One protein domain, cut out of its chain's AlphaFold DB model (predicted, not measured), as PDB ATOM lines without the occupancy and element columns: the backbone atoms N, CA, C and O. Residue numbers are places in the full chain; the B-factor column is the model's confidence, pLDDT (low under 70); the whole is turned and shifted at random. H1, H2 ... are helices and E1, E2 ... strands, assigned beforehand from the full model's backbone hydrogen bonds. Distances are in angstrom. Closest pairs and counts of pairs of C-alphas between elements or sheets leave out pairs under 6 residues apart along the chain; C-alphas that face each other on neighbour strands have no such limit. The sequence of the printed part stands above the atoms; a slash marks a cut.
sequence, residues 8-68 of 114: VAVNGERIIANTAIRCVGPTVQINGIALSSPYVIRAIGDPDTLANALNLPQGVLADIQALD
ATOM      1  N   VAL A   8     206.100 193.759 126.735       95.38
ATOM      2  CA  VAL A   8     206.167 192.534 127.534       95.38
ATOM      3  C   VAL A   8     207.497 192.489 128.280       95.38
ATOM      4  O   VAL A   8     208.534 192.851 127.725       95.38
ATOM      5  N   ALA A   9     207.475 192.041 129.532       95.75
ATOM      6  CA  ALA A   9     208.675 191.716 130.289       95.75
ATOM      7  C   ALA A   9     208.503 190.445 131.116       95.75
ATOM      8  O   ALA A   9     207.418 190.178 131.634       95.75
ATOM      9  N   VAL A  10     209.597 189.709 131.291       95.94
ATOM     10  CA  VAL A  10     209.659 188.490 132.107       95.94
ATOM     11  C   VAL A  10     210.671 188.716 133.221       95.94
ATOM     12  O   VAL A  10     211.818 189.041 132.948       95.94
ATOM     13  N   ASN A  11     210.245 188.642 134.481       94.75
ATOM     14  CA  ASN A  11     211.070 188.949 135.663       94.75
ATOM     15  C   ASN A  11     211.772 190.324 135.619       94.75
ATOM     16  O   ASN A  11     212.738 190.554 136.332       94.75
ATOM     17  N   GLY A  12     211.253 191.271 134.828       92.94
ATOM     18  CA  GLY A  12     211.881 192.585 134.632       92.94
ATOM     19  C   GLY A  12     212.728 192.698 133.370       92.94
ATOM     20  O   GLY A  12     213.023 193.813 132.966       92.94
ATOM     21  N   GLU A  13     213.005 191.604 132.670       95.00
ATOM     22  CA  GLU A  13     213.687 191.658 131.381       95.00
ATOM     23  C   GLU A  13     212.718 192.041 130.268       95.00
ATOM     24  O   GLU A  13     211.746 191.329 129.999       95.00
ATOM     25  N   ARG A  14     212.968 193.192 129.628       95.38
ATOM     26  CA  ARG A  14     212.160 193.699 128.513       95.38
ATOM     27  C   ARG A  14     212.341 192.802 127.291       95.38
ATOM     28  O   ARG A  14     213.460 192.604 126.817       95.38
ATOM     29  N   ILE A  15     211.222 192.316 126.760       94.25
ATOM     30  CA  ILE A  15     211.176 191.578 125.502       94.25
ATOM     31  C   ILE A  15     211.054 192.581 124.354       94.25
ATOM     32  O   ILE A  15     210.164 193.438 124.349       94.25
ATOM     33  N   ILE A  16     211.958 192.468 123.390       93.19
ATOM     34  CA  ILE A  16     211.970 193.218 122.135       93.19
ATOM     35  C   ILE A  16     212.017 192.245 120.951       93.19
ATOM     36  O   ILE A  16     212.146 191.036 121.129       93.19
ATOM     37  N   ALA A  17     211.899 192.766 119.729       89.44
ATOM     38  CA  ALA A  17     211.762 191.955 118.516       89.44
ATOM     39  C   ALA A  17     212.901 190.940 118.297       89.44
ATOM     40  O   ALA A  17     212.679 189.884 117.716       89.44
ATOM     41  N   ASN A  18     214.109 191.245 118.769       89.31
ATOM     42  CA  ASN A  18     215.301 190.405 118.656       89.31
ATOM     43  C   ASN A  18     215.739 189.790 120.000       89.31
ATOM     44  O   ASN A  18     216.882 189.346 120.119       89.31
ATOM     45  N   THR A  19     214.870 189.765 121.016       91.69
ATOM     46  CA  THR A  19     215.172 189.079 122.279       91.69
ATOM     47  C   THR A  19     215.324 187.581 122.035       91.69
ATOM     48  O   THR A  19     214.404 186.913 121.568       91.69
ATOM     49  N   ALA A  20     216.483 187.036 122.400       90.31
ATOM     50  CA  ALA A  20     216.706 185.598 122.415       90.31
ATOM     51  C   ALA A  20     216.242 184.998 123.749       90.31
ATOM     52  O   ALA A  20     216.605 185.500 124.817       90.31
ATOM     53  N   ILE A  21     215.495 183.894 123.667       93.00
ATOM     54  CA  ILE A  21     215.077 183.079 124.811       93.00
ATOM     55  C   ILE A  21     215.695 181.693 124.644       93.00
ATOM     56  O   ILE A  21     215.529 181.065 123.598       93.00
ATOM     57  N   ARG A  22     216.437 181.221 125.650       94.19
ATOM     58  CA  ARG A  22     217.100 179.908 125.628       94.19
ATOM     59  C   ARG A  22     216.845 179.147 126.916       94.19
ATOM     60  O   ARG A  22     216.848 179.736 127.988       94.19
ATOM     61  N   CYS A  23     216.692 177.833 126.812       91.94
ATOM     62  CA  CYS A  23     216.665 176.956 127.975       91.94
ATOM     63  C   CYS A  23     218.095 176.492 128.281       91.94
ATOM     64  O   CYS A  23     218.769 175.966 127.393       91.94
ATOM     65  N   VAL A  24     218.575 176.726 129.503       91.62
ATOM     66  CA  VAL A  24     219.926 176.351 129.943       91.62
ATOM     67  C   VAL A  24     219.818 175.660 131.301       91.62
ATOM     68  O   VAL A  24     219.684 176.307 132.344       91.62
ATOM     69  N   GLY A  25     219.859 174.324 131.277       89.75
ATOM     70  CA  GLY A  25     219.663 173.495 132.466       89.75
ATOM     71  C   GLY A  25     218.298 173.769 133.117       89.75
ATOM     72  O   GLY A  25     217.287 173.705 132.421       89.75
ATOM     73  N   PRO A  26     218.244 174.099 134.422       89.31
ATOM     74  CA  PRO A  26     216.991 174.415 135.110       89.31
ATOM     75  C   PRO A  26     216.528 175.873 134.921       89.31
ATOM     76  O   PRO A  26     215.526 176.273 135.512       89.31
ATOM     77  N   THR A  27     217.259 176.690 134.154       93.06
ATOM     78  CA  THR A  27     217.000 178.134 134.009       93.06
ATOM     79  C   THR A  27     216.592 178.514 132.591       93.06
ATOM     80  O   THR A  27     217.009 177.889 131.612       93.06
ATOM     81  N   VAL A  28     215.810 179.586 132.474       94.25
ATOM     82  CA  VAL A  28     215.496 180.222 131.190       94.25
ATOM     83  C   VAL A  28     216.336 181.483 131.059       94.25
ATOM     84  O   VAL A  28     216.233 182.397 131.869       94.25
ATOM     85  N   GLN A  29     217.167 181.552 130.027       94.31
ATOM     86  CA  GLN A  29     217.986 182.714 129.728       94.31
ATOM     87  C   GLN A  29     217.238 183.668 128.788       94.31
ATOM     88  O   GLN A  29     216.896 183.287 127.667       94.31
ATOM     89  N   ILE A  30     217.032 184.912 129.219       93.75
ATOM     90  CA  ILE A  30     216.407 185.992 128.438       93.75
ATOM     91  C   ILE A  30     217.397 187.148 128.355       93.75
ATOM     92  O   ILE A  30     217.960 187.546 129.367       93.75
ATOM     93  N   ASN A  31     217.664 187.657 127.148       90.31
ATOM     94  CA  ASN A  31     218.676 188.705 126.919       90.31
ATOM     95  C   ASN A  31     220.075 188.355 127.480       90.31
ATOM     96  O   ASN A  31     220.866 189.235 127.800       90.31
ATOM     97  N   GLY A  32     220.400 187.063 127.611       90.19
ATOM     98  CA  GLY A  32     221.656 186.614 128.221       90.19
ATOM     99  C   GLY A  32     221.625 186.494 129.752       90.19
ATOM    100  O   GLY A  32     222.572 185.959 130.326       90.19
ATOM    101  N   ILE A  33     220.536 186.887 130.410       91.06
ATOM    102  CA  ILE A  33     220.360 186.792 131.863       91.06
ATOM    103  C   ILE A  33     219.596 185.512 132.193       91.06
ATOM    104  O   ILE A  33     218.520 185.273 131.652       91.06
ATOM    105  N   ALA A  34     220.166 184.669 133.054       94.38
ATOM    106  CA  ALA A  34     219.521 183.443 133.514       94.38
ATOM    107  C   ALA A  34     218.446 183.768 134.559       94.38
ATOM    108  O   ALA A  34     218.722 184.416 135.567       94.38
ATOM    109  N   LEU A  35     217.226 183.304 134.314       94.50
ATOM    110  CA  LEU A  35     216.067 183.477 135.180       94.50
ATOM    111  C   LEU A  35     215.616 182.112 135.702       94.50
ATOM    112  O   LEU A  35     215.611 181.122 134.966       94.50
ATOM    113  N   SER A  36     215.206 182.073 136.965       93.62
ATOM    114  CA  SER A  36     214.625 180.896 137.609       93.62
ATOM    115  C   SER A  36     213.182 181.158 138.031       93.62
ATOM    116  O   SER A  36     212.750 182.306 138.162       93.62
ATOM    117  N   SER A  37     212.450 180.072 138.278       91.50
ATOM    118  CA  SER A  37     211.114 180.123 138.874       91.50
ATOM    119  C   SER A  37     211.141 180.829 140.245       91.50
ATOM    120  O   SER A  37     212.131 180.671 140.969       91.50
ATOM    121  N   PRO A  38     210.085 181.572 140.635       93.56
ATOM    122  CA  PRO A  38     208.848 181.846 139.892       93.56
ATOM    123  C   PRO A  38     209.013 182.891 138.779       93.56
ATOM    124  O   PRO A  38     209.729 183.883 138.923       93.56
ATOM    125  N   TYR A  39     208.292 182.689 137.671       94.94
ATOM    126  CA  TYR A  39     208.271 183.628 136.548       94.94
ATOM    127  C   TYR A  39     207.098 184.607 136.655       94.94
ATOM    128  O   TYR A  39     205.942 184.214 136.802       94.94
ATOM    129  N   VAL A  40     207.394 185.896 136.523       95.75
ATOM    130  CA  VAL A  40     206.426 186.991 136.496       95.75
ATOM    131  C   VAL A  40     206.447 187.622 135.114       95.75
ATOM    132  O   VAL A  40     207.364 188.368 134.760       95.75
ATOM    133  N   ILE A  41     205.401 187.340 134.344       95.38
ATOM    134  CA  ILE A  41     205.188 187.921 133.022       95.38
ATOM    135  C   ILE A  41     204.300 189.155 133.181       95.38
ATOM    136  O   ILE A  41     203.197 189.091 133.723       95.38
ATOM    137  N   ARG A  42     204.798 190.300 132.722       96.25
ATOM    138  CA  ARG A  42     204.090 191.583 132.702       96.25
ATOM    139  C   ARG A  42     203.844 191.977 131.259       96.25
ATOM    140  O   ARG A  42     204.784 191.964 130.471       96.25
ATOM    141  N   ALA A  43     202.616 192.362 130.936       95.75
ATOM    142  CA  ALA A  43     202.245 192.850 129.616       95.75
ATOM    143  C   ALA A  43     201.414 194.134 129.727       95.75
ATOM    144  O   ALA A  43     200.573 194.246 130.618       95.75
ATOM    145  N   ILE A  44     201.673 195.091 128.837       95.81
ATOM    146  CA  ILE A  44     200.869 196.307 128.653       95.81
ATOM    147  C   ILE A  44     200.068 196.146 127.358       95.81
ATOM    148  O   ILE A  44     200.622 195.757 126.330       95.81
ATOM    149  N   GLY A  45     198.774 196.427 127.442       94.44
ATOM    150  CA  GLY A  45     197.788 196.342 126.369       94.44
ATOM    151  C   GLY A  45     196.382 196.376 126.971       94.44
ATOM    152  O   GLY A  45     196.238 196.598 128.177       94.44
ATOM    153  N   ASP A  46     195.361 196.122 126.155       95.12
ATOM    154  CA  ASP A  46     193.982 196.001 126.636       95.12
ATOM    155  C   ASP A  46     193.832 194.782 127.580       95.12
ATOM    156  O   ASP A  46     194.023 193.641 127.141       95.12
ATOM    157  N   PRO A  47     193.525 194.971 128.882       94.25
ATOM    158  CA  PRO A  47     193.556 193.879 129.857       94.25
ATOM    159  C   PRO A  47     192.555 192.757 129.571       94.25
ATOM    160  O   PRO A  47     192.815 191.603 129.926       94.25
ATOM    161  N   ASP A  48     191.414 193.083 128.965       93.50
ATOM    162  CA  ASP A  48     190.372 192.112 128.635       93.50
ATOM    163  C   ASP A  48     190.784 191.255 127.439       93.50
ATOM    164  O   ASP A  48     190.746 190.026 127.528       93.50
ATOM    165  N   THR A  49     191.296 191.879 126.380       94.25
ATOM    166  CA  THR A  49     191.852 191.194 125.207       94.25
ATOM    167  C   THR A  49     193.008 190.275 125.596       94.25
ATOM    168  O   THR A  49     193.029 189.109 125.198       94.25
ATOM    169  N   LEU A  50     193.942 190.754 126.427       94.38
ATOM    170  CA  LEU A  50     195.077 189.952 126.888       94.38
ATOM    171  C   LEU A  50     194.631 188.745 127.721       94.38
ATOM    172  O   LEU A  50     195.126 187.638 127.510       94.38
ATOM    173  N   ALA A  51     193.697 188.934 128.656       93.12
ATOM    174  CA  ALA A  51     193.200 187.837 129.483       93.12
ATOM    175  C   ALA A  51     192.410 186.808 128.661       93.12
ATOM    176  O   ALA A  51     192.583 185.608 128.859       93.12
ATOM    177  N   ASN A  52     191.587 187.262 127.715       92.62
ATOM    178  CA  ASN A  52     190.830 186.375 126.835       92.62
ATOM    179  C   ASN A  52     191.755 185.555 125.931       92.62
ATOM    180  O   ASN A  52     191.535 184.359 125.764       92.62
ATOM    181  N   ALA A  53     192.825 186.164 125.413       92.94
ATOM    182  CA  ALA A  53     193.819 185.455 124.615       92.94
ATOM    183  C   ALA A  53     194.571 184.374 125.411       92.94
ATOM    184  O   ALA A  53     194.935 183.345 124.848       92.94
ATOM    185  N   LEU A  54     194.791 184.581 126.715       93.06
ATOM    186  CA  LEU A  54     195.370 183.551 127.581       93.06
ATOM    187  C   LEU A  54     194.394 182.392 127.845       93.06
ATOM    188  O   LEU A  54     194.841 181.260 127.975       93.06
ATOM    189  N   ASN A  55     193.087 182.656 127.889       92.00
ATOM    190  CA  ASN A  55     192.038 181.666 128.172       92.00
ATOM    191  C   ASN A  55     191.586 180.855 126.941       92.00
ATOM    192  O   ASN A  55     190.530 180.221 126.977       92.00
ATOM    193  N   LEU A  56     192.342 180.880 125.840       90.38
ATOM    194  CA  LEU A  56     192.009 180.081 124.663       90.38
ATOM    195  C   LEU A  56     192.051 178.573 124.994       90.38
ATOM    196  O   LEU A  56     192.999 178.119 125.645       90.38
ATOM    197  N   PRO A  57     191.060 177.781 124.533       87.75
ATOM    198  CA  PRO A  57     191.082 176.330 124.691       87.75
ATOM    199  C   PRO A  57     192.344 175.721 124.078       87.75
ATOM    200  O   PRO A  57     192.789 176.169 123.023       87.75
ATOM    201  N   GLN A  58     192.889 174.680 124.718       89.44
ATOM    202  CA  GLN A  58     194.133 174.018 124.290       89.44
ATOM    203  C   GLN A  58     195.337 174.978 124.189       89.44
ATOM    204  O   GLN A  58     196.263 174.763 123.409       89.44
ATOM    205  N   GLY A  59     195.295 176.086 124.936       90.69
ATOM    206  CA  GLY A  59     196.405 177.017 125.077       90.69
ATOM    207  C   GLY A  59     197.302 176.675 126.266       90.69
ATOM    208  O   GLY A  59     196.910 175.965 127.187       90.69
ATOM    209  N   VAL A  60     198.482 177.297 126.302       92.38
ATOM    210  CA  VAL A  60     199.501 177.068 127.345       92.38
ATOM    211  C   VAL A  60     198.965 177.299 128.765       92.38
ATOM    212  O   VAL A  60     199.369 176.609 129.695       92.38
ATOM    213  N   LEU A  61     198.050 178.259 128.959       93.50
ATOM    214  CA  LEU A  61     197.441 178.483 130.275       93.50
ATOM    215  C   LEU A  61     196.605 177.275 130.723       93.50
ATOM    216  O   LEU A  61     196.695 176.888 131.885       93.50
ATOM    217  N   ALA A  62     195.829 176.686 129.809       93.44
ATOM    218  CA  ALA A  62     195.015 175.508 130.088       93.44
ATOM    219  C   ALA A  62     195.899 174.301 130.429       93.44
ATOM    220  O   ALA A  62     195.621 173.606 131.404       93.44
ATOM    221  N   ASP A  63     197.006 174.115 129.703       94.50
ATOM    222  CA  ASP A  63     197.974 173.046 129.976       94.50
ATOM    223  C   ASP A  63     198.583 173.174 131.381       94.50
ATOM    224  O   ASP A  63     198.657 172.196 132.124       94.50
ATOM    225  N   ILE A  64     198.979 174.388 131.788       94.12
ATOM    226  CA  ILE A  64     199.540 174.632 133.128       94.12
ATOM    227  C   ILE A  64     198.486 174.389 134.216       94.12
ATOM    228  O   ILE A  64     198.783 173.755 135.227       94.12
ATOM    229  N   GLN A  65     197.255 174.866 134.015       93.81
ATOM    230  CA  GLN A  65     196.162 174.678 134.975       93.81
ATOM    231  C   GLN A  65     195.744 173.211 135.118       93.81
ATOM    232  O   GLN A  65     195.348 172.805 136.208       93.81
ATOM    233  N   ALA A  66     195.835 172.424 134.042       94.62
ATOM    234  CA  ALA A  66     195.552 170.993 134.069       94.62
ATOM    235  C   ALA A  66     196.586 170.204 134.890       94.62
ATOM    236  O   ALA A  66     196.243 169.165 135.453       94.62
ATOM    237  N   LEU A  67     197.830 170.693 134.973       95.31
ATOM    238  CA  LEU A  67     198.864 170.121 135.839       95.31
ATOM    239  C   LEU A  67     198.625 170.480 137.311       95.31
ATOM    240  O   LEU A  67     198.547 169.590 138.154       95.31
ATOM    241  N   ASP A  68     198.509 171.773 137.616       95.25
ATOM    242  CA  ASP A  68     198.120 172.279 138.935       95.25
ATOM    243  C   ASP A  68     197.596 173.724 138.799       95.25
ATOM    244  O   ASP A  68     198.350 174.626 138.409       95.25
TER     245      ASP A  68
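AT A GLANCE: This is residues 8 to 68 of the 114 residues of the protein "DUF881 domain-containing protein" of Armatimonadetes bacterium (UniProt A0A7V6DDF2). Two small three-strand sheets make one part of a loose, open shape, and two short helices, H1 and H2, follow each other at the far side, on neither sheet. E6, at the edge of the first sheet, leads to the helices; residues 46 to 52, 55 to 60 and 63 to 68 stand free. The printed part has 61 residues, with six named strands and then two named helices: sheet orders E2 E1 E6, with E1 and E6 antiparallel, and E3 E4 E5, antiparallel. The class is mixed, helices and strands; the radius of gyration of the C-alphas is 13.2 A and the spans are 31 by 28 by 18 A.

IN THESE COORDINATES: Find C-alpha 8 at (206.167, 192.534, 127.534), where E1, residues 8 to 10, begins. Next come E2, residues 13 to 15, E3, residues 21 to 24, E4, residues 27 to 30, and E5, residues 33 to 35. E6, residues 41 to 44, covers 10.4 A. H1, residues 47 to 54, covers 10.7 A, and H2, residues 60 to 67, covers 11.0 A to C-alpha 67 at (198.864, 170.121, 135.839).

HOW THE PARTS SIT: Look first at E1 and E6, antiparallel at 164 degrees, with N 9 and O 42 2.9 A apart. E2 and E1 meet only at a point, where C-alphas 14 and 9 face each other at 4.4 A. E3, E4 and E5 form a meander, each strand the antiparallel neighbour of the one before, in two hairpins: N 29 and O 22 are 2.7 A apart, N 35 and O 28 2.8 A. H1 and H2 are close but not clearly touching; their closest C-alphas, of Leu 54 and Leu 61, are 6.1 A apart. In both helices every O i to N i+4 pair is within hydrogen-bond range.

THE WHOLE: The C-alphas farthest apart, of Gly 25 and Asp 48, are 34.9 A apart. The printed part has no cut, its links between named elements are tight, and no printed residue is under 70 in pLDDT.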